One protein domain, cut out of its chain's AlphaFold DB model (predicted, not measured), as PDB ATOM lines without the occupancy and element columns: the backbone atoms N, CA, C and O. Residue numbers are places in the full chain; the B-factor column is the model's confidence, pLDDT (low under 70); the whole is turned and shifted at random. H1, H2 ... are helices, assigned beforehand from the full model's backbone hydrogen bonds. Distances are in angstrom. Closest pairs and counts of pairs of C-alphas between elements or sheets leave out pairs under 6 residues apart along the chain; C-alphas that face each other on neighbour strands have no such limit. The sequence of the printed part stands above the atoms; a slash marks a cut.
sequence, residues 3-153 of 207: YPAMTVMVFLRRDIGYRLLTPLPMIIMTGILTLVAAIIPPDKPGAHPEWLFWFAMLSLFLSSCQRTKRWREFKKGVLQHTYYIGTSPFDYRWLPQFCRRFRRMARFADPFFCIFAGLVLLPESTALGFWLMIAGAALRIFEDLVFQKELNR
ATOM      1  N   TYR A   3       6.449 -50.597  31.142       67.94
ATOM      2  CA  TYR A   3       5.365 -50.551  30.169       67.94
ATOM      3  C   TYR A   3       4.894 -49.137  29.788       67.94
ATOM      4  O   TYR A   3       4.807 -48.885  28.589       67.94
ATOM      5  N   PRO A   4       4.723 -48.172  30.716       77.19
ATOM      6  CA  PRO A   4       4.351 -46.803  30.333       77.19
ATOM      7  C   PRO A   4       5.494 -46.090  29.604       77.19
ATOM      8  O   PRO A   4       5.296 -45.457  28.568       77.19
ATOM      9  N   ALA A   5       6.717 -46.277  30.106       79.94
ATOM     10  CA  ALA A   5       7.924 -45.629  29.607       79.94
ATOM     11  C   ALA A   5       8.216 -45.959  28.136       79.94
ATOM     12  O   ALA A   5       8.706 -45.105  27.402       79.94
ATOM     13  N   MET A   6       7.888 -47.174  27.686       80.75
ATOM     14  CA  MET A   6       8.114 -47.608  26.305       80.75
ATOM     15  C   MET A   6       7.415 -46.718  25.270       80.75
ATOM     16  O   MET A   6       8.018 -46.422  24.242       80.75
ATOM     17  N   THR A   7       6.203 -46.233  25.558       83.00
ATOM     18  CA  THR A   7       5.445 -45.372  24.629       83.00
ATOM     19  C   THR A   7       6.162 -44.050  24.345       83.00
ATOM     20  O   THR A   7       6.158 -43.569  23.218       83.00
ATOM     21  N   VAL A   8       6.858 -43.510  25.347       82.94
ATOM     22  CA  VAL A   8       7.611 -42.251  25.269       82.94
ATOM     23  C   VAL A   8       9.044 -42.473  24.786       82.94
ATOM     24  O   VAL A   8       9.575 -41.659  24.032       82.94
ATOM     25  N   MET A   9       9.676 -43.588  25.164       83.25
ATOM     26  CA  MET A   9      11.047 -43.920  24.752       83.25
ATOM     27  C   MET A   9      11.229 -43.885  23.241       83.25
ATOM     28  O   MET A   9      12.283 -43.492  22.765       83.25
ATOM     29  N   VAL A  10      10.210 -44.284  22.489       81.31
ATOM     30  CA  VAL A  10      10.257 -44.338  21.029       81.31
ATOM     31  C   VAL A  10      10.429 -42.939  20.420       81.31
ATOM     32  O   VAL A  10      11.065 -42.802  19.379       81.31
ATOM     33  N   PHE A  11       9.929 -41.895  21.084       82.50
ATOM     34  CA  PHE A  11      10.130 -40.502  20.680       82.50
ATOM     35  C   PHE A  11      11.438 -39.934  21.225       82.50
ATOM     36  O   PHE A  11      12.178 -39.259  20.512       82.50
ATOM     37  N   LEU A  12      11.719 -40.219  22.498       77.88
ATOM     38  CA  LEU A  12      12.822 -39.616  23.236       77.88
ATOM     39  C   LEU A  12      14.142 -40.359  23.094       77.88
ATOM     40  O   LEU A  12      15.126 -39.866  23.606       77.88
ATOM     41  N   ARG A  13      14.226 -41.537  22.479       77.94
ATOM     42  CA  ARG A  13      15.492 -42.275  22.394       77.94
ATOM     43  C   ARG A  13      15.791 -42.693  20.974       77.94
ATOM     44  O   ARG A  13      14.946 -43.215  20.249       77.94
ATOM     45  N   ARG A  14      17.050 -42.496  20.595       69.69
ATOM     46  CA  ARG A  14      17.607 -43.030  19.357       69.69
ATOM     47  C   ARG A  14      18.208 -44.402  19.645       69.69
ATOM     48  O   ARG A  14      18.721 -44.668  20.724       69.69
ATOM     49  N   ASP A  15      18.116 -45.291  18.667       71.44
ATOM     50  CA  ASP A  15      18.816 -46.576  18.676       71.44
ATOM     51  C   ASP A  15      18.483 -47.534  19.833       71.44
ATOM     52  O   ASP A  15      19.364 -48.156  20.417       71.44
ATOM     53  N   ILE A  16      17.198 -47.711  20.140       79.56
ATOM     54  CA  ILE A  16      16.759 -48.663  21.166       79.56
ATOM     55  C   ILE A  16      17.094 -50.116  20.767       79.56
ATOM     56  O   ILE A  16      16.895 -50.540  19.625       79.56
ATOM     57  N   GLY A  17      17.584 -50.898  21.730       75.94
ATOM     58  CA  GLY A  17      17.964 -52.296  21.566       75.94
ATOM     59  C   GLY A  17      16.784 -53.216  21.232       75.94
ATOM     60  O   GLY A  17      15.665 -53.062  21.726       75.94
ATOM     61  N   TYR A  18      17.046 -54.239  20.417       78.19
ATOM     62  CA  TYR A  18      16.017 -55.128  19.861       78.19
ATOM     63  C   TYR A  18      15.179 -55.885  20.912       78.19
ATOM     64  O   TYR A  18      13.990 -56.135  20.694       78.19
ATOM     65  N   ARG A  19      15.775 -56.246  22.062       76.88
ATOM     66  CA  ARG A  19      15.074 -56.917  23.178       76.88
ATOM     67  C   ARG A  19      14.336 -55.939  24.088       76.88
ATOM     68  O   ARG A  19      13.485 -56.372  24.860       76.88
ATOM     69  N   LEU A  20      14.667 -54.650  24.040       76.00
ATOM     70  CA  LEU A  20      13.934 -53.627  24.783       76.00
ATOM     71  C   LEU A  20      12.588 -53.338  24.107       76.00
ATOM     72  O   LEU A  20      11.592 -53.135  24.789       76.00
ATOM     73  N   LEU A  21      12.564 -53.385  22.772       76.44
ATOM     74  CA  LEU A  21      11.420 -53.024  21.942       76.44
ATOM     75  C   LEU A  21      10.554 -54.237  21.566       76.44
ATOM     76  O   LEU A  21      10.354 -54.538  20.385       76.44
ATOM     77  N   THR A  22      10.096 -55.005  22.554       81.31
ATOM     78  CA  THR A  22       9.245 -56.177  22.304       81.31
ATOM     79  C   THR A  22       7.883 -55.755  21.723       81.31
ATOM     80  O   THR A  22       7.305 -54.765  22.169       81.31
ATOM     81  N   PRO A  23       7.347 -56.474  20.716       80.19
ATOM     82  CA  PRO A  23       6.118 -56.063  20.034       80.19
ATOM     83  C   PRO A  23       4.882 -56.264  20.914       80.19
ATOM     84  O   PRO A  23       3.997 -55.417  20.925       80.19
ATOM     85  N   LEU A  24       4.848 -57.346  21.700       85.31
ATOM     86  CA  LEU A  24       3.708 -57.683  22.550       85.31
ATOM     87  C   LEU A  24       3.382 -56.558  23.553       85.31
ATOM     88  O   LEU A  24       2.243 -56.100  23.558       85.31
ATOM     89  N   PRO A  25       4.338 -56.030  24.343       83.94
ATOM     90  CA  PRO A  25       4.020 -54.957  25.276       83.94
ATOM     91  C   PRO A  25       3.632 -53.647  24.594       83.94
ATOM     92  O   PRO A  25       2.798 -52.929  25.125       83.94
ATOM     93  N   MET A  26       4.197 -53.340  23.421       84.25
ATOM     94  CA  MET A  26       3.799 -52.153  22.656       84.25
ATOM     95  C   MET A  26       2.347 -52.254  22.187       84.25
ATOM     96  O   MET A  26       1.596 -51.292  22.329       84.25
ATOM     97  N   ILE A  27       1.928 -53.422  21.692       86.62
ATOM     98  CA  ILE A  27       0.538 -53.674  21.285       86.62
ATOM     99  C   ILE A  27      -0.398 -53.558  22.490       86.62
ATOM    100  O   ILE A  27      -1.402 -52.861  22.403       86.62
ATOM    101  N   ILE A  28      -0.042 -54.172  23.624       88.50
ATOM    102  CA  ILE A  28      -0.839 -54.100  24.859       88.50
ATOM    103  C   ILE A  28      -1.000 -52.645  25.314       88.50
ATOM    104  O   ILE A  28      -2.114 -52.204  25.574       88.50
ATOM    105  N   MET A  29       0.094 -51.882  25.375       87.50
ATOM    106  CA  MET A  29       0.059 -50.486  25.818       87.50
ATOM    107  C   MET A  29      -0.719 -49.587  24.862       87.50
ATOM    108  O   MET A  29      -1.451 -48.711  25.311       87.50
ATOM    109  N   THR A  30      -0.607 -49.835  23.557       87.06
ATOM    110  CA  THR A  30      -1.414 -49.137  22.550       87.06
ATOM    111  C   THR A  30      -2.891 -49.466  22.739       87.06
ATOM    112  O   THR A  30      -3.698 -48.550  22.794       87.06
ATOM    113  N   GLY A  31      -3.233 -50.742  22.947       86.75
ATOM    114  CA  GLY A  31      -4.598 -51.185  23.233       86.75
ATOM    115  C   GLY A  31      -5.192 -50.523  24.480       86.75
ATOM    116  O   GLY A  31      -6.311 -50.015  24.431       86.75
ATOM    117  N   ILE A  32      -4.423 -50.454  25.573       88.25
ATOM    118  CA  ILE A  32      -4.822 -49.754  26.806       88.25
ATOM    119  C   ILE A  32      -5.084 -48.274  26.516       88.25
ATOM    120  O   ILE A  32      -6.129 -47.758  26.897       88.25
ATOM    121  N   LEU A  33      -4.175 -47.596  25.811       86.75
ATOM    122  CA  LEU A  33      -4.327 -46.181  25.468       86.75
ATOM    123  C   LEU A  33      -5.548 -45.914  24.586       86.75
ATOM    124  O   LEU A  33      -6.288 -44.968  24.840       86.75
ATOM    125  N   THR A  34      -5.792 -46.758  23.583       86.56
ATOM    126  CA  THR A  34      -6.968 -46.638  22.711       86.56
ATOM    127  C   THR A  34      -8.268 -46.913  23.458       86.56
ATOM    128  O   THR A  34      -9.266 -46.245  23.212       86.56
ATOM    129  N   LEU A  35      -8.260 -47.854  24.408       87.25
ATOM    130  CA  LEU A  35      -9.419 -48.158  25.243       87.25
ATOM    131  C   LEU A  35      -9.715 -47.007  26.210       87.25
ATOM    132  O   LEU A  35     -10.864 -46.607  26.350       87.25
ATOM    133  N   VAL A  36      -8.679 -46.420  26.818       85.19
ATOM    134  CA  VAL A  36      -8.818 -45.211  27.640       85.19
ATOM    135  C   VAL A  36      -9.369 -44.054  26.806       85.19
ATOM    136  O   VAL A  36     -10.300 -43.390  27.252       85.19
ATOM    137  N   ALA A  37      -8.869 -43.852  25.582       84.25
ATOM    138  CA  ALA A  37      -9.391 -42.832  24.671       84.25
ATOM    139  C   ALA A  37     -10.879 -43.048  24.337       84.25
ATOM    140  O   ALA A  37     -11.631 -42.084  24.295       84.25
ATOM    141  N   ALA A  38     -11.316 -44.300  24.157       83.31
ATOM    142  CA  ALA A  38     -12.706 -44.632  23.833       83.31
ATOM    143  C   ALA A  38     -13.686 -44.461  25.010       83.31
ATOM    144  O   ALA A  38     -14.875 -44.251  24.788       83.31
ATOM    145  N   ILE A  39     -13.211 -44.571  26.257       84.56
ATOM    146  CA  ILE A  39     -14.045 -44.428  27.466       84.56
ATOM    147  C   ILE A  39     -14.237 -42.955  27.850       84.56
ATOM    148  O   ILE A  39     -15.207 -42.612  28.528       84.56
ATOM    149  N   ILE A  40     -13.315 -42.076  27.452       79.94
ATOM    150  CA  ILE A  40     -13.385 -40.654  27.782       79.94
ATOM    151  C   ILE A  40     -14.534 -40.011  26.988       79.94
ATOM    152  O   ILE A  40     -14.479 -39.987  25.759       79.94
ATOM    153  N   PRO A  41     -15.568 -39.471  27.662       75.12
ATOM    154  CA  PRO A  41     -16.668 -38.819  26.970       75.12
ATOM    155  C   PRO A  41     -16.171 -37.525  26.300       75.12
ATOM    156  O   PRO A  41     -15.503 -36.729  26.973       75.12
ATOM    157  N   PRO A  42     -16.506 -37.293  25.017       69.38
ATOM    158  CA  PRO A  42     -16.041 -36.131  24.254       69.38
ATOM    159  C   PRO A  42     -16.626 -34.806  24.764       69.38
ATOM    160  O   PRO A  42     -16.072 -33.744  24.509       69.38
ATOM    161  N   ASP A  43     -17.714 -34.861  25.535       69.94
ATOM    162  CA  ASP A  43     -18.439 -33.678  26.012       69.94
ATOM    163  C   ASP A  43     -17.780 -32.994  27.225       69.94
ATOM    164  O   ASP A  43     -18.305 -32.019  27.765       69.94
ATOM    165  N   LYS A  44     -16.632 -33.500  27.700       73.12
ATOM    166  CA  LYS A  44     -15.883 -32.879  28.798       73.12
ATOM    167  C   LYS A  44     -14.921 -31.806  28.264       73.12
ATOM    168  O   LYS A  44     -14.092 -32.110  27.408       73.12
ATOM    169  N   PRO A  45     -14.937 -30.576  28.808       65.44
ATOM    170  CA  PRO A  45     -13.989 -29.540  28.402       65.44
ATOM    171  C   PRO A  45     -12.547 -29.982  28.700       65.44
ATOM    172  O   PRO A  45     -12.247 -30.427  29.810       65.44
ATOM    173  N   GLY A  46     -11.661 -29.900  27.701       66.44
ATOM    174  CA  GLY A  46     -10.260 -30.344  27.798       66.44
ATOM    175  C   GLY A  46     -10.056 -31.865  27.722       66.44
ATOM    176  O   GLY A  46      -8.936 -32.362  27.901       66.44
ATOM    177  N   ALA A  47     -11.123 -32.627  27.472       65.88
ATOM    178  CA  ALA A  47     -11.056 -34.042  27.153       65.88
ATOM    179  C   ALA A  47     -11.079 -34.191  25.632       65.88
ATOM    180  O   ALA A  47     -12.118 -34.432  25.035       65.88
ATOM    181  N   HIS A  48      -9.914 -34.016  25.018       78.19
ATOM    182  CA  HIS A  48      -9.700 -34.284  23.602       78.19
ATOM    183  C   HIS A  48      -9.103 -35.698  23.435       78.19
ATOM    184  O   HIS A  48      -7.867 -35.845  23.432       78.19
ATOM    185  N   PRO A  49      -9.932 -36.767  23.402       80.06
ATOM    186  CA  PRO A  49      -9.476 -38.158  23.315       80.06
ATOM    187  C   PRO A  49      -8.764 -38.478  21.995       80.06
ATOM    188  O   PRO A  49      -7.941 -39.396  21.944       80.06
ATOM    189  N   GLU A  50      -9.025 -37.705  20.942       85.56
ATOM    190  CA  GLU A  50      -8.400 -37.831  19.629       85.56
ATOM    191  C   GLU A  50      -6.873 -37.718  19.704       85.56
ATOM    192  O   GLU A  50      -6.169 -38.515  19.082       85.56
ATOM    193  N   TRP A  51      -6.337 -36.810  20.526       85.38
ATOM    194  CA  TRP A  51      -4.889 -36.658  20.696       85.38
ATOM    195  C   TRP A  51      -4.253 -37.896  21.324       85.38
ATOM    196  O   TRP A  51      -3.172 -38.313  20.907       85.38
ATOM    197  N   LEU A  52      -4.929 -38.519  22.295       85.00
ATOM    198  CA  LEU A  52      -4.452 -39.741  22.940       85.00
ATOM    199  C   LEU A  52      -4.445 -40.918  21.958       85.00
ATOM    200  O   LEU A  52      -3.484 -41.688  21.923       85.00
ATOM    201  N   PHE A  53      -5.485 -41.025  21.128       87.12
ATOM    202  CA  PHE A  53      -5.568 -42.036  20.078       87.12
ATOM    203  C   PHE A  53      -4.450 -41.872  19.038       87.12
ATOM    204  O   PHE A  53      -3.718 -42.827  18.758       87.12
ATOM    205  N   TRP A  54      -4.261 -40.657  18.512       88.88
ATOM    206  CA  TRP A  54      -3.190 -40.364  17.556       88.88
ATOM    207  C   TRP A  54      -1.806 -40.614  18.151       88.88
ATOM    208  O   TRP A  54      -0.957 -41.212  17.490       88.88
ATOM    209  N   PHE A  55      -1.589 -40.235  19.411       88.75
ATOM    210  CA  PHE A  55      -0.350 -40.519  20.129       88.75
ATOM    211  C   PHE A  55      -0.082 -42.025  20.236       88.75
ATOM    212  O   PHE A  55       1.024 -42.479  19.930       88.75
ATOM    213  N   ALA A  56      -1.089 -42.815  20.617       87.69
ATOM    214  CA  ALA A  56      -0.971 -44.266  20.732       87.69
ATOM    215  C   ALA A  56      -0.584 -44.898  19.385       87.69
ATOM    216  O   ALA A  56       0.405 -45.634  19.304       87.69
ATOM    217  N   MET A  57      -1.290 -44.537  18.312       90.38
ATOM    218  CA  MET A  57      -1.015 -45.031  16.961       90.38
ATOM    219  C   MET A  57       0.373 -44.626  16.461       90.38
ATOM    220  O   MET A  57       1.111 -45.459  15.928       90.38
ATOM    221  N   LEU A  58       0.769 -43.372  16.682       90.94
ATOM    222  CA  LEU A  58       2.089 -42.876  16.306       90.94
ATOM    223  C   LEU A  58       3.202 -43.607  17.068       90.94
ATOM    224  O   LEU A  58       4.207 -43.995  16.470       90.94
ATOM    225  N   SER A  59       3.009 -43.859  18.366       87.31
ATOM    226  CA  SER A  59       3.968 -44.599  19.192       87.31
ATOM    227  C   SER A  59       4.166 -46.036  18.693       87.31
ATOM    228  O   SER A  59       5.302 -46.512  18.597       87.31
ATOM    229  N   LEU A  60       3.086 -46.712  18.277       89.19
ATOM    230  CA  LEU A  60       3.135 -48.061  17.712       89.19
ATOM    231  C   LEU A  60       3.811 -48.078  16.338       89.19
ATOM    232  O   LEU A  60       4.646 -48.950  16.061       89.19
ATOM    233  N   PHE A  61       3.490 -47.104  15.485       90.75
ATOM    234  CA  PHE A  61       4.098 -46.969  14.164       90.75
ATOM    235  C   PHE A  61       5.611 -46.754  14.268       90.75
ATOM    236  O   PHE A  61       6.392 -47.532  13.712       90.75
ATOM    237  N   LEU A  62       6.044 -45.765  15.057       88.75
ATOM    238  CA  LEU A  62       7.463 -45.479  15.259       88.75
ATOM    239  C   LEU A  62       8.199 -46.662  15.897       88.75
ATOM    240  O   LEU A  62       9.319 -46.975  15.487       88.75
ATOM    241  N   SER A  63       7.564 -47.372  16.834       86.12
ATOM    242  CA  SER A  63       8.131 -48.591  17.424       86.12
ATOM    243  C   SER A  63       8.407 -49.643  16.350       86.12
ATOM    244  O   SER A  63       9.480 -50.250  16.300       86.12
ATOM    245  N   SER A  64       7.456 -49.831  15.440       88.88
ATOM    246  CA  SER A  64       7.561 -50.798  14.347       88.88
ATOM    247  C   SER A  64       8.657 -50.404  13.347       88.88
ATOM    248  O   SER A  64       9.474 -51.242  12.946       88.88
ATOM    249  N   CYS A  65       8.761 -49.117  13.005       88.62
ATOM    250  CA  CYS A  65       9.843 -48.578  12.176       88.62
ATOM    251  C   CYS A  65      11.225 -48.759  12.826       88.62
ATOM    252  O   CYS A  65      12.170 -49.213  12.177       88.62
ATOM    253  N   GLN A  66      11.364 -48.466  14.121       86.19
ATOM    254  CA  GLN A  66      12.632 -48.656  14.828       86.19
ATOM    255  C   GLN A  66      13.022 -50.132  14.899       86.19
ATOM    256  O   GLN A  66      14.173 -50.484  14.628       86.19
ATOM    257  N   ARG A  67      12.065 -51.020  15.183       85.56
ATOM    258  CA  ARG A  67      12.303 -52.466  15.240       85.56
ATOM    259  C   ARG A  67      12.737 -53.034  13.891       85.56
ATOM    260  O   ARG A  67      13.684 -53.818  13.840       85.56
ATOM    261  N   THR A  68      12.090 -52.627  12.799       86.19
ATOM    262  CA  THR A  68      12.466 -53.067  11.444       86.19
ATOM    263  C   THR A  68      13.848 -52.559  11.045       86.19
ATOM    264  O   THR A  68      14.633 -53.327  10.484       86.19
ATOM    265  N   LYS A  69      14.205 -51.317  11.400       86.00
ATOM    266  CA  LYS A  69      15.568 -50.795  11.218       86.00
ATOM    267  C   LYS A  69      16.600 -51.644  11.975       86.00
ATOM    268  O   LYS A  69      17.578 -52.080  11.372       86.00
ATOM    269  N   ARG A  70      16.346 -51.971  13.249       82.81
ATOM    270  CA  ARG A  70      17.239 -52.818  14.070       82.81
ATOM    271  C   ARG A  70      17.379 -54.228  13.523       82.81
ATOM    272  O   ARG A  70      18.476 -54.770  13.498       82.81
ATOM    273  N   TRP A  71      16.287 -54.814  13.044       82.44
ATOM    274  CA  TRP A  71      16.319 -56.127  12.408       82.44
ATOM    275  C   TRP A  71      17.212 -56.136  11.161       82.44
ATOM    276  O   TRP A  71      17.988 -57.068  10.955       82.44
ATOM    277  N   ARG A  72      17.156 -55.071  10.349       85.81
ATOM    278  CA  ARG A  72      18.051 -54.898   9.194       85.81
ATOM    279  C   ARG A  72      19.512 -54.739   9.618       85.81
ATOM    280  O   ARG A  72      20.376 -55.303   8.961       85.81
ATOM    281  N   GLU A  73      19.796 -54.007  10.693       83.44
ATOM    282  CA  GLU A  73      21.161 -53.853  11.226       83.44
ATOM    283  C   GLU A  73      21.717 -55.165  11.795       83.44
ATOM    284  O   GLU A  73      22.872 -55.502  11.542       83.44
ATOM    285  N   PHE A  74      20.881 -55.961  12.467       81.88
ATOM    286  CA  PHE A  74      21.263 -57.282  12.963       81.88
ATOM    287  C   PHE A  74      21.606 -58.241  11.817       81.88
ATOM    288  O   PHE A  74      22.631 -58.914  11.854       81.88
ATOM    289  N   LYS A  75      20.806 -58.234  10.741       84.62
ATOM    290  CA  LYS A  75      21.101 -58.999   9.516       84.62
ATOM    291  C   LYS A  75      22.413 -58.592   8.837       84.62
ATOM    292  O   LYS A  75      22.979 -59.395   8.109       84.62
ATOM    293  N   LYS A  76      22.894 -57.366   9.064       87.12
ATOM    294  CA  LYS A  76      24.177 -56.867   8.545       87.12
ATOM    295  C   LYS A  76      25.380 -57.239   9.425       87.12
ATOM    296  O   LYS A  76      26.490 -56.848   9.095       87.12
ATOM    297  N   GLY A  77      25.175 -57.959  10.532       80.38
ATOM    298  CA  GLY A  77      26.259 -58.403  11.414       80.38
ATOM    299  C   GLY A  77      26.815 -57.319  12.342       80.38
ATOM    300  O   GLY A  77      27.918 -57.466  12.858       80.38
ATOM    301  N   VAL A  78      26.081 -56.224  12.574       80.12
ATOM    302  CA  VAL A  78      26.532 -55.172  13.500       80.12
ATOM    303  C   VAL A  78      26.391 -55.664  14.945       80.12
ATOM    304  O   VAL A  78      25.281 -55.923  15.414       80.12
ATOM    305  N   LEU A  79      27.509 -55.760  15.667       70.81
ATOM    306  CA  LEU A  79      27.534 -56.096  17.092       70.81
ATOM    307  C   LEU A  79      26.887 -54.961  17.902       70.81
ATOM    308  O   LEU A  79      27.486 -53.911  18.126       70.81
ATOM    309  N   GLN A  80      25.641 -55.163  18.328       67.25
ATOM    310  CA  GLN A  80      24.902 -54.227  19.176       67.25
ATOM    311  C   GLN A  80      24.404 -54.915  20.443       67.25
ATOM    312  O   GLN A  80      23.881 -56.033  20.415       67.25
ATOM    313  N   HIS A  81      24.505 -54.209  21.569       71.44
ATOM    314  CA  HIS A  81      24.005 -54.714  22.837       71.44
ATOM    315  C   HIS A  81      22.473 -54.762  22.812       71.44
ATOM    316  O   HIS A  81      21.784 -53.752  22.680       71.44
ATOM    317  N   THR A  82      21.911 -55.962  22.944       68.81
ATOM    318  CA  THR A  82      20.480 -56.195  22.704       68.81
ATOM    319  C   THR A  82      19.563 -55.498  23.717       68.81
ATOM    320  O   THR A  82      18.388 -55.275  23.416       68.81
ATOM    321  N   TYR A  83      20.090 -55.153  24.898       68.88
ATOM    322  CA  TYR A  83      19.389 -54.442  25.972       68.88
ATOM    323  C   TYR A  83      19.726 -52.942  26.025       68.88
ATOM    324  O   TYR A  83      19.409 -52.272  27.003       68.88
ATOM    325  N   TYR A  84      20.368 -52.396  24.989       74.38
ATOM    326  CA  TYR A  84      20.705 -50.979  24.963       74.38
ATOM    327  C   TYR A  84      19.439 -50.118  25.046       74.38
ATOM    328  O   TYR A  84      18.499 -50.290  24.273       74.38
ATOM    329  N   ILE A  85      19.402 -49.201  26.010       70.19
ATOM    330  CA  ILE A  85      18.229 -48.355  26.263       70.19
ATOM    331  C   ILE A  85      18.052 -47.282  25.188       70.19
ATOM    332  O   ILE A  85      16.948 -46.787  25.000       70.19
ATOM    333  N   GLY A  86      19.108 -46.986  24.436       71.12
ATOM    334  CA  GLY A  86      19.130 -45.941  23.428       71.12
ATOM    335  C   GLY A  86      19.968 -44.742  23.863       71.12
ATOM    336  O   GLY A  86      20.279 -44.545  25.044       71.12
ATOM    337  N   THR A  87      20.367 -43.955  22.876       73.75
ATOM    338  CA  THR A  87      21.026 -42.665  23.043       73.75
ATOM    339  C   THR A  87      19.967 -41.598  23.306       73.75
ATOM    340  O   THR A  87      18.980 -41.495  22.572       73.75
ATOM    341  N   SER A  88      20.163 -40.812  24.371       71.81
ATOM    342  CA  SER A  88      19.341 -39.623  24.608       71.81
ATOM    343  C   SER A  88      19.615 -38.606  23.487       71.81
ATOM    344  O   SER A  88      20.774 -38.432  23.097       71.81
ATOM    345  N   PRO A  89      18.592 -37.925  22.951       64.06
ATOM    346  CA  PRO A  89      18.732 -36.865  21.965       64.06
ATOM    347  C   PRO A  89      19.530 -35.694  22.529       64.06
ATOM    348  O   PRO A  89      20.174 -35.002  21.749       64.06
ATOM    349  N   PHE A  90      19.561 -35.523  23.856       63.81
ATOM    350  CA  PHE A  90      20.356 -34.501  24.529       63.81
ATOM    351  C   PHE A  90      21.853 -34.848  24.635       63.81
ATOM    352  O   PHE A  90      22.627 -34.033  25.130       63.81
ATOM    353  N   ASP A  91      22.306 -36.002  24.123       64.31
ATOM    354  CA  ASP A  91      23.732 -36.344  23.957       64.31
ATOM    355  C   ASP A  91      24.331 -35.601  22.734       64.31
ATOM    356  O   ASP A  91      24.874 -36.198  21.801       64.31
ATOM    357  N   TYR A  92      24.170 -34.270  22.678       62.50
ATOM    358  CA  TYR A  92      24.692 -33.445  21.587       62.50
ATOM    359  C   TYR A  92      26.203 -33.218  21.735       62.50
ATOM    360  O   TYR A  92      26.714 -32.884  22.805       62.50
ATOM    361  N   ARG A  93      26.929 -33.290  20.610       59.31
ATOM    362  CA  ARG A  93      28.378 -33.010  20.532       59.31
ATOM    363  C   ARG A  93      28.772 -31.592  20.975       59.31
ATOM    364  O   ARG A  93      29.935 -31.404  21.317       59.31
ATOM    365  N   TRP A  94      27.837 -30.639  20.977       58.66
ATOM    366  CA  TRP A  94      28.074 -29.236  21.337       58.66
ATOM    367  C   TRP A  94      28.128 -28.958  22.845       58.66
ATOM    368  O   TRP A  94      28.450 -27.842  23.242       58.66
ATOM    369  N   LEU A  95      27.792 -29.936  23.698       61.84
ATOM    370  CA  LEU A  95      27.717 -29.695  25.136       61.84
ATOM    371  C   LEU A  95      29.139 -29.602  25.704       61.84
ATOM    372  O   LEU A  95      30.001 -30.400  25.312       61.84
ATOM    373  N   PRO A  96      29.395 -28.663  26.635       64.06
ATOM    374  CA  PRO A  96      30.694 -28.534  27.280       64.06
ATOM    375  C   PRO A  96      31.133 -29.871  27.888       64.06
ATOM    376  O   PRO A  96      30.313 -30.674  28.344       64.06
ATOM    377  N   GLN A  97      32.446 -30.128  27.885       63.34
ATOM    378  CA  GLN A  97      33.019 -31.425  28.273       63.34
ATOM    379  C   GLN A  97      32.573 -31.897  29.665       63.34
ATOM    380  O   GLN A  97      32.429 -33.101  29.871       63.34
ATOM    381  N   PHE A  98      32.288 -30.973  30.587       59.53
ATOM    382  CA  PHE A  98      31.714 -31.281  31.897       59.53
ATOM    383  C   PHE A  98      30.379 -32.037  31.777       59.53
ATOM    384  O   PHE A  98      30.244 -33.139  32.304       59.53
ATOM    385  N   CYS A  99      29.428 -31.530  30.987       57.78
ATOM    386  CA  CYS A  99      28.147 -32.199  30.753       57.78
ATOM    387  C   CYS A  99      28.298 -33.515  29.975       57.78
ATOM    388  O   CYS A  99      27.547 -34.452  30.222       57.78
ATOM    389  N   ARG A 100      29.294 -33.632  29.083       59.84
ATOM    390  CA  ARG A 100      29.588 -34.894  28.370       59.84
ATOM    391  C   ARG A 100      30.193 -35.958  29.291       59.84
ATOM    392  O   ARG A 100      29.889 -37.140  29.137       59.84
ATOM    393  N   ARG A 101      31.010 -35.550  30.269       56.97
ATOM    394  CA  ARG A 101      31.554 -36.438  31.311       56.97
ATOM    395  C   ARG A 101      30.435 -37.005  32.180       56.97
ATOM    396  O   ARG A 101      30.454 -38.187  32.514       56.97
ATOM    397  N   PHE A 102      29.399 -36.208  32.427       57.00
ATOM    398  CA  PHE A 102      28.134 -36.674  32.984       57.00
ATOM    399  C   PHE A 102      27.139 -37.055  31.884       57.00
ATOM    400  O   PHE A 102      26.026 -36.539  31.859       57.00
ATOM    401  N   ARG A 103      27.458 -38.047  31.037       58.28
ATOM    402  CA  ARG A 103      26.470 -38.684  30.132       58.28
ATOM    403  C   ARG A 103      25.157 -39.067  30.848       58.28
ATOM    404  O   ARG A 103      24.100 -39.171  30.231       58.28
ATOM    405  N   ARG A 104      25.228 -39.237  32.174       60.62
ATOM    406  CA  ARG A 104      24.107 -39.411  33.110       60.62
ATOM    407  C   ARG A 104      23.128 -38.231  33.149       60.62
ATOM    408  O   ARG A 104      21.934 -38.479  33.220       60.62
ATOM    409  N   MET A 105      23.590 -36.983  33.061       62.81
ATOM    410  CA  MET A 105      22.723 -35.794  33.088       62.81
ATOM    411  C   MET A 105      21.828 -35.702  31.850       62.81
ATOM    412  O   MET A 105      20.663 -35.342  31.975       62.81
ATOM    413  N   ALA A 106      22.330 -36.101  30.676       66.06
ATOM    414  CA  ALA A 106      21.518 -36.149  29.458       66.06
ATOM    415  C   ALA A 106      20.361 -37.156  29.580       66.06
ATOM    416  O   ALA A 106      19.241 -36.857  29.181       66.06
ATOM    417  N   ARG A 107      20.609 -38.321  30.196       69.50
ATOM    418  CA  ARG A 107      19.560 -39.318  30.475       69.50
ATOM    419  C   ARG A 107      18.580 -38.836  31.542       69.50
ATOM    420  O   ARG A 107      17.382 -38.990  31.371       69.50
ATOM    421  N   PHE A 108      19.079 -38.160  32.577       75.12
ATOM    422  CA  PHE A 108      18.236 -37.578  33.617       75.12
ATOM    423  C   PHE A 108      17.255 -36.546  33.051       75.12
ATOM    424  O   PHE A 108      16.124 -36.487  33.513       75.12
ATOM    425  N   ALA A 109      17.660 -35.778  32.035       79.44
ATOM    426  CA  ALA A 109      16.820 -34.772  31.389       79.44
ATOM    427  C   ALA A 109      15.630 -35.363  30.606       79.44
ATOM    428  O   ALA A 109      14.589 -34.710  30.536       79.44
ATOM    429  N   ASP A 110      15.741 -36.586  30.069       81.94
ATOM    430  CA  ASP A 110      14.690 -37.224  29.259       81.94
ATOM    431  C   ASP A 110      13.347 -37.337  30.040       81.94
ATOM    432  O   ASP A 110      12.321 -36.855  29.545       81.94
ATOM    433  N   PRO A 111      13.300 -37.892  31.276       85.69
ATOM    434  CA  PRO A 111      12.097 -37.880  32.111       85.69
ATOM    435  C   PRO A 111      11.535 -36.492  32.427       85.69
ATOM    436  O   PRO A 111      10.318 -36.318  32.362       85.69
ATOM    437  N   PHE A 112      12.381 -35.509  32.763       87.31
ATOM    438  CA  PHE A 112      11.898 -34.158  33.085       87.31
ATOM    439  C   PHE A 112      11.297 -33.483  31.868       87.31
ATOM    440  O   PHE A 112      10.256 -32.849  31.992       87.31
ATOM    441  N   PHE A 113      11.901 -33.665  30.695       87.19
ATOM    442  CA  PHE A 113      11.342 -33.161  29.451       87.19
ATOM    443  C   PHE A 113       9.967 -33.775  29.172       87.19
ATOM    444  O   PHE A 113       9.040 -33.057  28.813       87.19
ATOM    445  N   CYS A 114       9.798 -35.079  29.407       88.12
ATOM    446  CA  CYS A 114       8.503 -35.742  29.247       88.12
ATOM    447  C   CYS A 114       7.442 -35.222  30.232       88.12
ATOM    448  O   CYS A 114       6.307 -34.969  29.836       88.12
ATOM    449  N   ILE A 115       7.802 -35.039  31.506       88.94
ATOM    450  CA  ILE A 115       6.887 -34.504  32.526       88.94
ATOM    451  C   ILE A 115       6.525 -33.051  32.204       88.94
ATOM    452  O   ILE A 115       5.355 -32.685  32.258       88.94
ATOM    453  N   PHE A 116       7.510 -32.241  31.814       91.00
ATOM    454  CA  PHE A 116       7.307 -30.850  31.429       91.00
ATOM    455  C   PHE A 116       6.418 -30.728  30.188       91.00
ATOM    456  O   PHE A 116       5.472 -29.948  30.192       91.00
ATOM    457  N   ALA A 117       6.656 -31.547  29.159       88.81
ATOM    458  CA  ALA A 117       5.773 -31.629  28.000       88.81
ATOM    459  C   ALA A 117       4.348 -32.020  28.421       88.81
ATOM    460  O   ALA A 117       3.390 -31.390  27.988       88.81
ATOM    461  N   GLY A 118       4.202 -32.993  29.328       87.69
ATOM    462  CA  GLY A 118       2.912 -33.352  29.914       87.69
ATOM    463  C   GLY A 118       2.200 -32.166  30.569       87.69
ATOM    464  O   GLY A 118       1.032 -31.939  30.273       87.69
ATOM    465  N   LEU A 119       2.905 -31.379  31.390       90.00
ATOM    466  CA  LEU A 119       2.367 -30.181  32.053       90.00
ATOM    467  C   LEU A 119       1.918 -29.105  31.059       90.00
ATOM    468  O   LEU A 119       0.855 -28.517  31.240       90.00
ATOM    469  N   VAL A 120       2.701 -28.868  30.004       89.94
ATOM    470  CA  VAL A 120       2.367 -27.896  28.950       89.94
ATOM    471  C   VAL A 120       1.150 -28.344  28.137       89.94
ATOM    472  O   VAL A 120       0.385 -27.497  27.687       89.94
ATOM    473  N   LEU A 121       0.942 -29.655  27.970       86.81
ATOM    474  CA  LEU A 121      -0.187 -30.213  27.218       86.81
ATOM    475  C   LEU A 121      -1.457 -30.433  28.058       86.81
ATOM    476  O   LEU A 121      -2.502 -30.712  27.478       86.81
ATOM    477  N   LEU A 122      -1.417 -30.272  29.388       85.06
ATOM    478  CA  LEU A 122      -2.609 -30.348  30.247       85.06
ATOM    479  C   LEU A 122      -3.787 -29.443  29.825       85.06
ATOM    480  O   LEU A 122      -4.911 -29.942  29.885       85.06
ATOM    481  N   PRO A 123      -3.595 -28.164  29.426       83.44
ATOM    482  CA  PRO A 123      -4.708 -27.319  28.987       83.44
ATOM    483  C   PRO A 123      -5.356 -27.803  27.682       83.44
ATOM    484  O   PRO A 123      -6.552 -27.603  27.504       83.44
ATOM    485  N   GLU A 124      -4.591 -28.457  26.804       83.06
ATOM    486  CA  GLU A 124      -5.062 -28.922  25.493       83.06
ATOM    487  C   GLU A 124      -5.669 -30.331  25.567       83.06
ATOM    488  O   GLU A 124      -6.694 -30.620  24.968       83.06
ATOM    489  N   SER A 125      -5.044 -31.249  26.305       82.44
ATOM    490  CA  SER A 125      -5.549 -32.607  26.507       82.44
ATOM    491  C   SER A 125      -5.115 -33.115  27.872       82.44
ATOM    492  O   SER A 125      -3.980 -33.553  28.083       82.44
ATOM    493  N   THR A 126      -6.062 -33.108  28.808       84.56
ATOM    494  CA  THR A 126      -5.834 -33.579  30.180       84.56
ATOM    495  C   THR A 126      -5.357 -35.034  30.207       84.56
ATOM    496  O   THR A 126      -4.383 -35.361  30.884       84.56
ATOM    497  N   ALA A 127      -5.986 -35.907  29.416       85.31
ATOM    498  CA  ALA A 127      -5.666 -37.331  29.360       85.31
ATOM    499  C   ALA A 127      -4.245 -37.601  28.845       85.31
ATOM    500  O   ALA A 127      -3.506 -38.389  29.441       85.31
ATOM    501  N   LEU A 128      -3.839 -36.926  27.765       86.25
ATOM    502  CA  LEU A 128      -2.494 -37.074  27.212       86.25
ATOM    503  C   LEU A 128      -1.440 -36.450  28.133       86.25
ATOM    504  O   LEU A 128      -0.394 -37.062  28.349       86.25
ATOM    505  N   GLY A 129      -1.723 -35.291  28.733       86.75
ATOM    506  CA  GLY A 129      -0.829 -34.656  29.702       86.75
ATOM    507  C   GLY A 129      -0.548 -35.555  30.912       86.75
ATOM    508  O   GLY A 129       0.615 -35.809  31.240       86.75
ATOM    509  N   PHE A 130      -1.593 -36.132  31.523       87.75
ATOM    510  CA  PHE A 130      -1.433 -37.104  32.611       87.75
ATOM    511  C   PHE A 130      -0.682 -38.359  32.167       87.75
ATOM    512  O   PHE A 130       0.186 -38.842  32.901       87.75
ATOM    513  N   TRP A 131      -0.958 -38.871  30.963       89.12
ATOM    514  CA  TRP A 131      -0.234 -40.020  30.430       89.12
ATOM    515  C   TRP A 131       1.265 -39.746  30.290       89.12
ATOM    516  O   TRP A 131       2.076 -40.563  30.723       89.12
ATOM    517  N   LEU A 132       1.645 -38.589  29.741       89.25
ATOM    518  CA  LEU A 132       3.045 -38.185  29.606       89.25
ATOM    519  C   LEU A 132       3.729 -38.015  30.964       89.25
ATOM    520  O   LEU A 132       4.883 -38.416  31.112       89.25
ATOM    521  N   MET A 133       3.030 -37.495  31.976       89.44
ATOM    522  CA  MET A 133       3.581 -37.419  33.331       89.44
ATOM    523  C   MET A 133       3.820 -38.809  33.934       89.44
ATOM    524  O   MET A 133       4.910 -39.077  34.444       89.44
ATOM    525  N   ILE A 134       2.850 -39.726  33.822       90.12
ATOM    526  CA  ILE A 134       2.988 -41.115  34.292       90.12
ATOM    527  C   ILE A 134       4.114 -41.830  33.535       90.12
ATOM    528  O   ILE A 134       4.947 -42.511  34.139       90.12
ATOM    529  N   ALA A 135       4.168 -41.668  32.215       88.50
ATOM    530  CA  ALA A 135       5.188 -42.275  31.377       88.50
ATOM    531  C   ALA A 135       6.585 -41.706  31.664       88.50
ATOM    532  O   ALA A 135       7.544 -42.477  31.714       88.50
ATOM    533  N   GLY A 136       6.700 -40.403  31.930       87.94
ATOM    534  CA  GLY A 136       7.936 -39.745  32.351       87.94
ATOM    535  C   GLY A 136       8.421 -40.227  33.721       87.94
ATOM    536  O   GLY A 136       9.585 -40.601  33.868       87.94
ATOM    537  N   ALA A 137       7.528 -40.337  34.708       88.56
ATOM    538  CA  ALA A 137       7.865 -40.905  36.015       88.56
ATOM    539  C   ALA A 137       8.308 -42.376  35.901       88.56
ATOM    540  O   ALA A 137       9.334 -42.778  36.455       88.56
ATOM    541  N   ALA A 138       7.589 -43.179  35.110       88.75
ATOM    542  CA  ALA A 138       7.964 -44.562  34.834       88.75
ATOM    543  C   ALA A 138       9.320 -44.665  34.114       88.75
ATOM    544  O   ALA A 138      10.088 -45.589  34.388       88.75
ATOM    545  N   LEU A 139       9.631 -43.721  33.216       87.69
ATOM    546  CA  LEU A 139      10.924 -43.633  32.538       87.69
ATOM    547  C   LEU A 139      12.048 -43.399  33.549       87.69
ATOM    548  O   LEU A 139      13.043 -44.120  33.510       87.69
ATOM    549  N   ARG A 140      11.858 -42.471  34.496       88.50
ATOM    550  CA  ARG A 140      12.835 -42.177  35.554       88.50
ATOM    551  C   ARG A 140      13.109 -43.385  36.446       88.50
ATOM    552  O   ARG A 140      14.271 -43.663  36.737       88.50
ATOM    553  N   ILE A 141      12.059 -44.097  36.865       87.50
ATOM    554  CA  ILE A 141      12.188 -45.312  37.686       87.50
ATOM    555  C   ILE A 141      12.908 -46.406  36.895       87.50
ATOM    556  O   ILE A 141      13.785 -47.085  37.419       87.50
ATOM    557  N   PHE A 142      12.554 -46.593  35.623       85.81
ATOM    558  CA  PHE A 142      13.188 -47.615  34.799       85.81
ATOM    559  C   PHE A 142      14.679 -47.341  34.568       85.81
ATOM    560  O   PHE A 142      15.475 -48.278  34.619       85.81
ATOM    561  N   GLU A 143      15.065 -46.084  34.341       84.69
ATOM    562  CA  GLU A 143      16.477 -45.704  34.265       84.69
ATOM    563  C   GLU A 143      17.221 -45.985  35.565       84.69
ATOM    564  O   GLU A 143      18.332 -46.507  35.511       84.69
ATOM    565  N   ASP A 144      16.599 -45.705  36.713       85.06
ATOM    566  CA  ASP A 144      17.180 -45.987  38.026       85.06
ATOM    567  C   ASP A 144      17.465 -47.480  38.200       85.06
ATOM    568  O   ASP A 144      18.575 -47.879  38.532       85.06
ATOM    569  N   LEU A 145      16.483 -48.324  37.873       86.50
ATOM    570  CA  LEU A 145      16.619 -49.777  37.971       86.50
ATOM    571  C   LEU A 145      17.721 -50.323  37.062       86.50
ATOM    572  O   LEU A 145      18.420 -51.268  37.427       86.50
ATOM    573  N   VAL A 146      17.868 -49.760  35.863       83.44
ATOM    574  CA  VAL A 146      18.932 -50.186  34.951       83.44
ATOM    575  C   VAL A 146      20.281 -49.725  35.467       83.44
ATOM    576  O   VAL A 146      21.225 -50.504  35.437       83.44
ATOM    577  N   PHE A 147      20.360 -48.500  35.978       84.00
ATOM    578  CA  PHE A 147      21.577 -47.972  36.568       84.00
ATOM    579  C   PHE A 147      22.039 -48.811  37.763       84.00
ATOM    580  O   PHE A 147      23.197 -49.206  37.809       84.00
ATOM    581  N   GLN A 148      21.128 -49.172  38.670       86.44
ATOM    582  CA  GLN A 148      21.428 -50.072  39.788       86.44
ATOM    583  C   GLN A 148      21.946 -51.428  39.295       86.44
ATOM    584  O   GLN A 148      22.903 -51.976  39.832       86.44
ATOM    585  N   LYS A 149      21.356 -51.960  38.220       86.62
ATOM    586  CA  LYS A 149      21.806 -53.221  37.626       86.62
ATOM    587  C   LYS A 149      23.185 -53.114  36.965       86.62
ATOM    588  O   LYS A 149      23.957 -54.065  37.038       86.62
ATOM    589  N   GLU A 150      23.475 -52.000  36.294       84.75
ATOM    590  CA  GLU A 150      24.796 -51.722  35.718       84.75
ATOM    591  C   GLU A 150      25.849 -51.612  36.828       84.75
ATOM    592  O   GLU A 150      26.869 -52.286  36.739       84.75
ATOM    593  N   LEU A 151      25.556 -50.867  37.902       86.56
ATOM    594  CA  LEU A 151      26.439 -50.748  39.065       86.56
ATOM    595  C   LEU A 151      26.729 -52.097  39.721       86.56
ATOM    596  O   LEU A 151      27.891 -52.412  39.946       86.56
ATOM    597  N   ASN A 152      25.700 -52.905  39.985       91.75
ATOM    598  CA  ASN A 152      25.896 -54.220  40.596       91.75
ATOM    599  C   ASN A 152      26.783 -55.115  39.733       91.75
ATOM    600  O   ASN A 152      27.692 -55.744  40.249       91.75
ATOM    601  N   ARG A 153      26.581 -55.115  38.411       88.44
ATOM    602  CA  ARG A 153      27.437 -55.884  37.501       88.44
ATOM    603  C   ARG A 153      28.887 -55.398  37.535       88.44
ATOM    604  O   ARG A 153      29.798 -56.210  37.445       88.44
TER     605      ARG A 153
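What this domain is: This is residues 3 to 153 of the 207 residues of an uncharacterized protein of Prosthecobacter vanneervenii (UniProt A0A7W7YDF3). Two long helical hairpins, H2 with H3 and H5 with H6, spread from each other as a loose V, and the short helix H1 lies across the gap between them. The hairpins meet where H3 and H6 begin; at the wide end of the V the long link from H3 passes to H5's hairpin, with small H4 at its far corner, and residues 148 to 153 of H6 stick out. The printed part has 151 residues with six named helices, H1 to H6 in chain order, and no named strand; its class is all helix. It is compact, with a radius of gyration of the C-alphas of 16.6 A, and spans 50 by 37 by 30 A.

How they stand to each other: H6, residues 126 to 153, is the longest helix. With residues 128 to 140 alone it touches H5, residues 103 to 121, at a shallow tilt of 14 degrees, opposite ways; this is a hairpin, its closest C-alphas those of Gly 118 and Gly 129, 4.0 A apart. With residues 132 to 142 alone H6 touches H1, residues 3 to 12, about perpendicular at 86 degrees; the C-alphas of Ala 5 and Leu 139 come closest, 4.6 A. H1 also touches residues 56 to 66 of H3, residues 49 to 75, about perpendicular at 75 degrees; the closest C-alphas are those of Thr 7 and Ser 59, 5.7 A apart. H3 and H2, residues 23 to 39, form the other hairpin, at a shallow tilt of 8 degrees, opposite ways; their closest C-alphas, of Ala 37 and Pro 49, are 4.9 A apart. H3 and H6 touch only at their ends, with the C-alphas of Leu 52 and Leu 128 closest, 5.4 A. H4, residues 97 to 101, is close to but not clearly touching H5. H3 and H5 are apart. Every O i to N i+4 pair is within hydrogen-bond range in H2, H3, H4 and H6; in H5 11 of 15 are, and in H1 2 of 6, beside 5 of 7 O i to N i+3 pairs.

Where its parts are: H1 begins at C-alpha 3, (5.365, -50.551, 30.169). H2 is 24.4 A long and H3 39.5 A, ending at C-alpha 75, (21.101, -58.999, 9.516). H5 is 28.1 A long. H6 measures 40.7 A and ends at C-alpha 153, (27.437, -55.884, 37.501).

The domain as a whole: The C-alphas of Asp 43 and Gly 77, the two farthest apart, are 53.1 A from each other. The printed part has no cut. The link from H3 to H4, residues 76 to 96, is long. The mean pLDDT of the printed part is 80.1; 29 residues are under 70, among them residues 89 to 107.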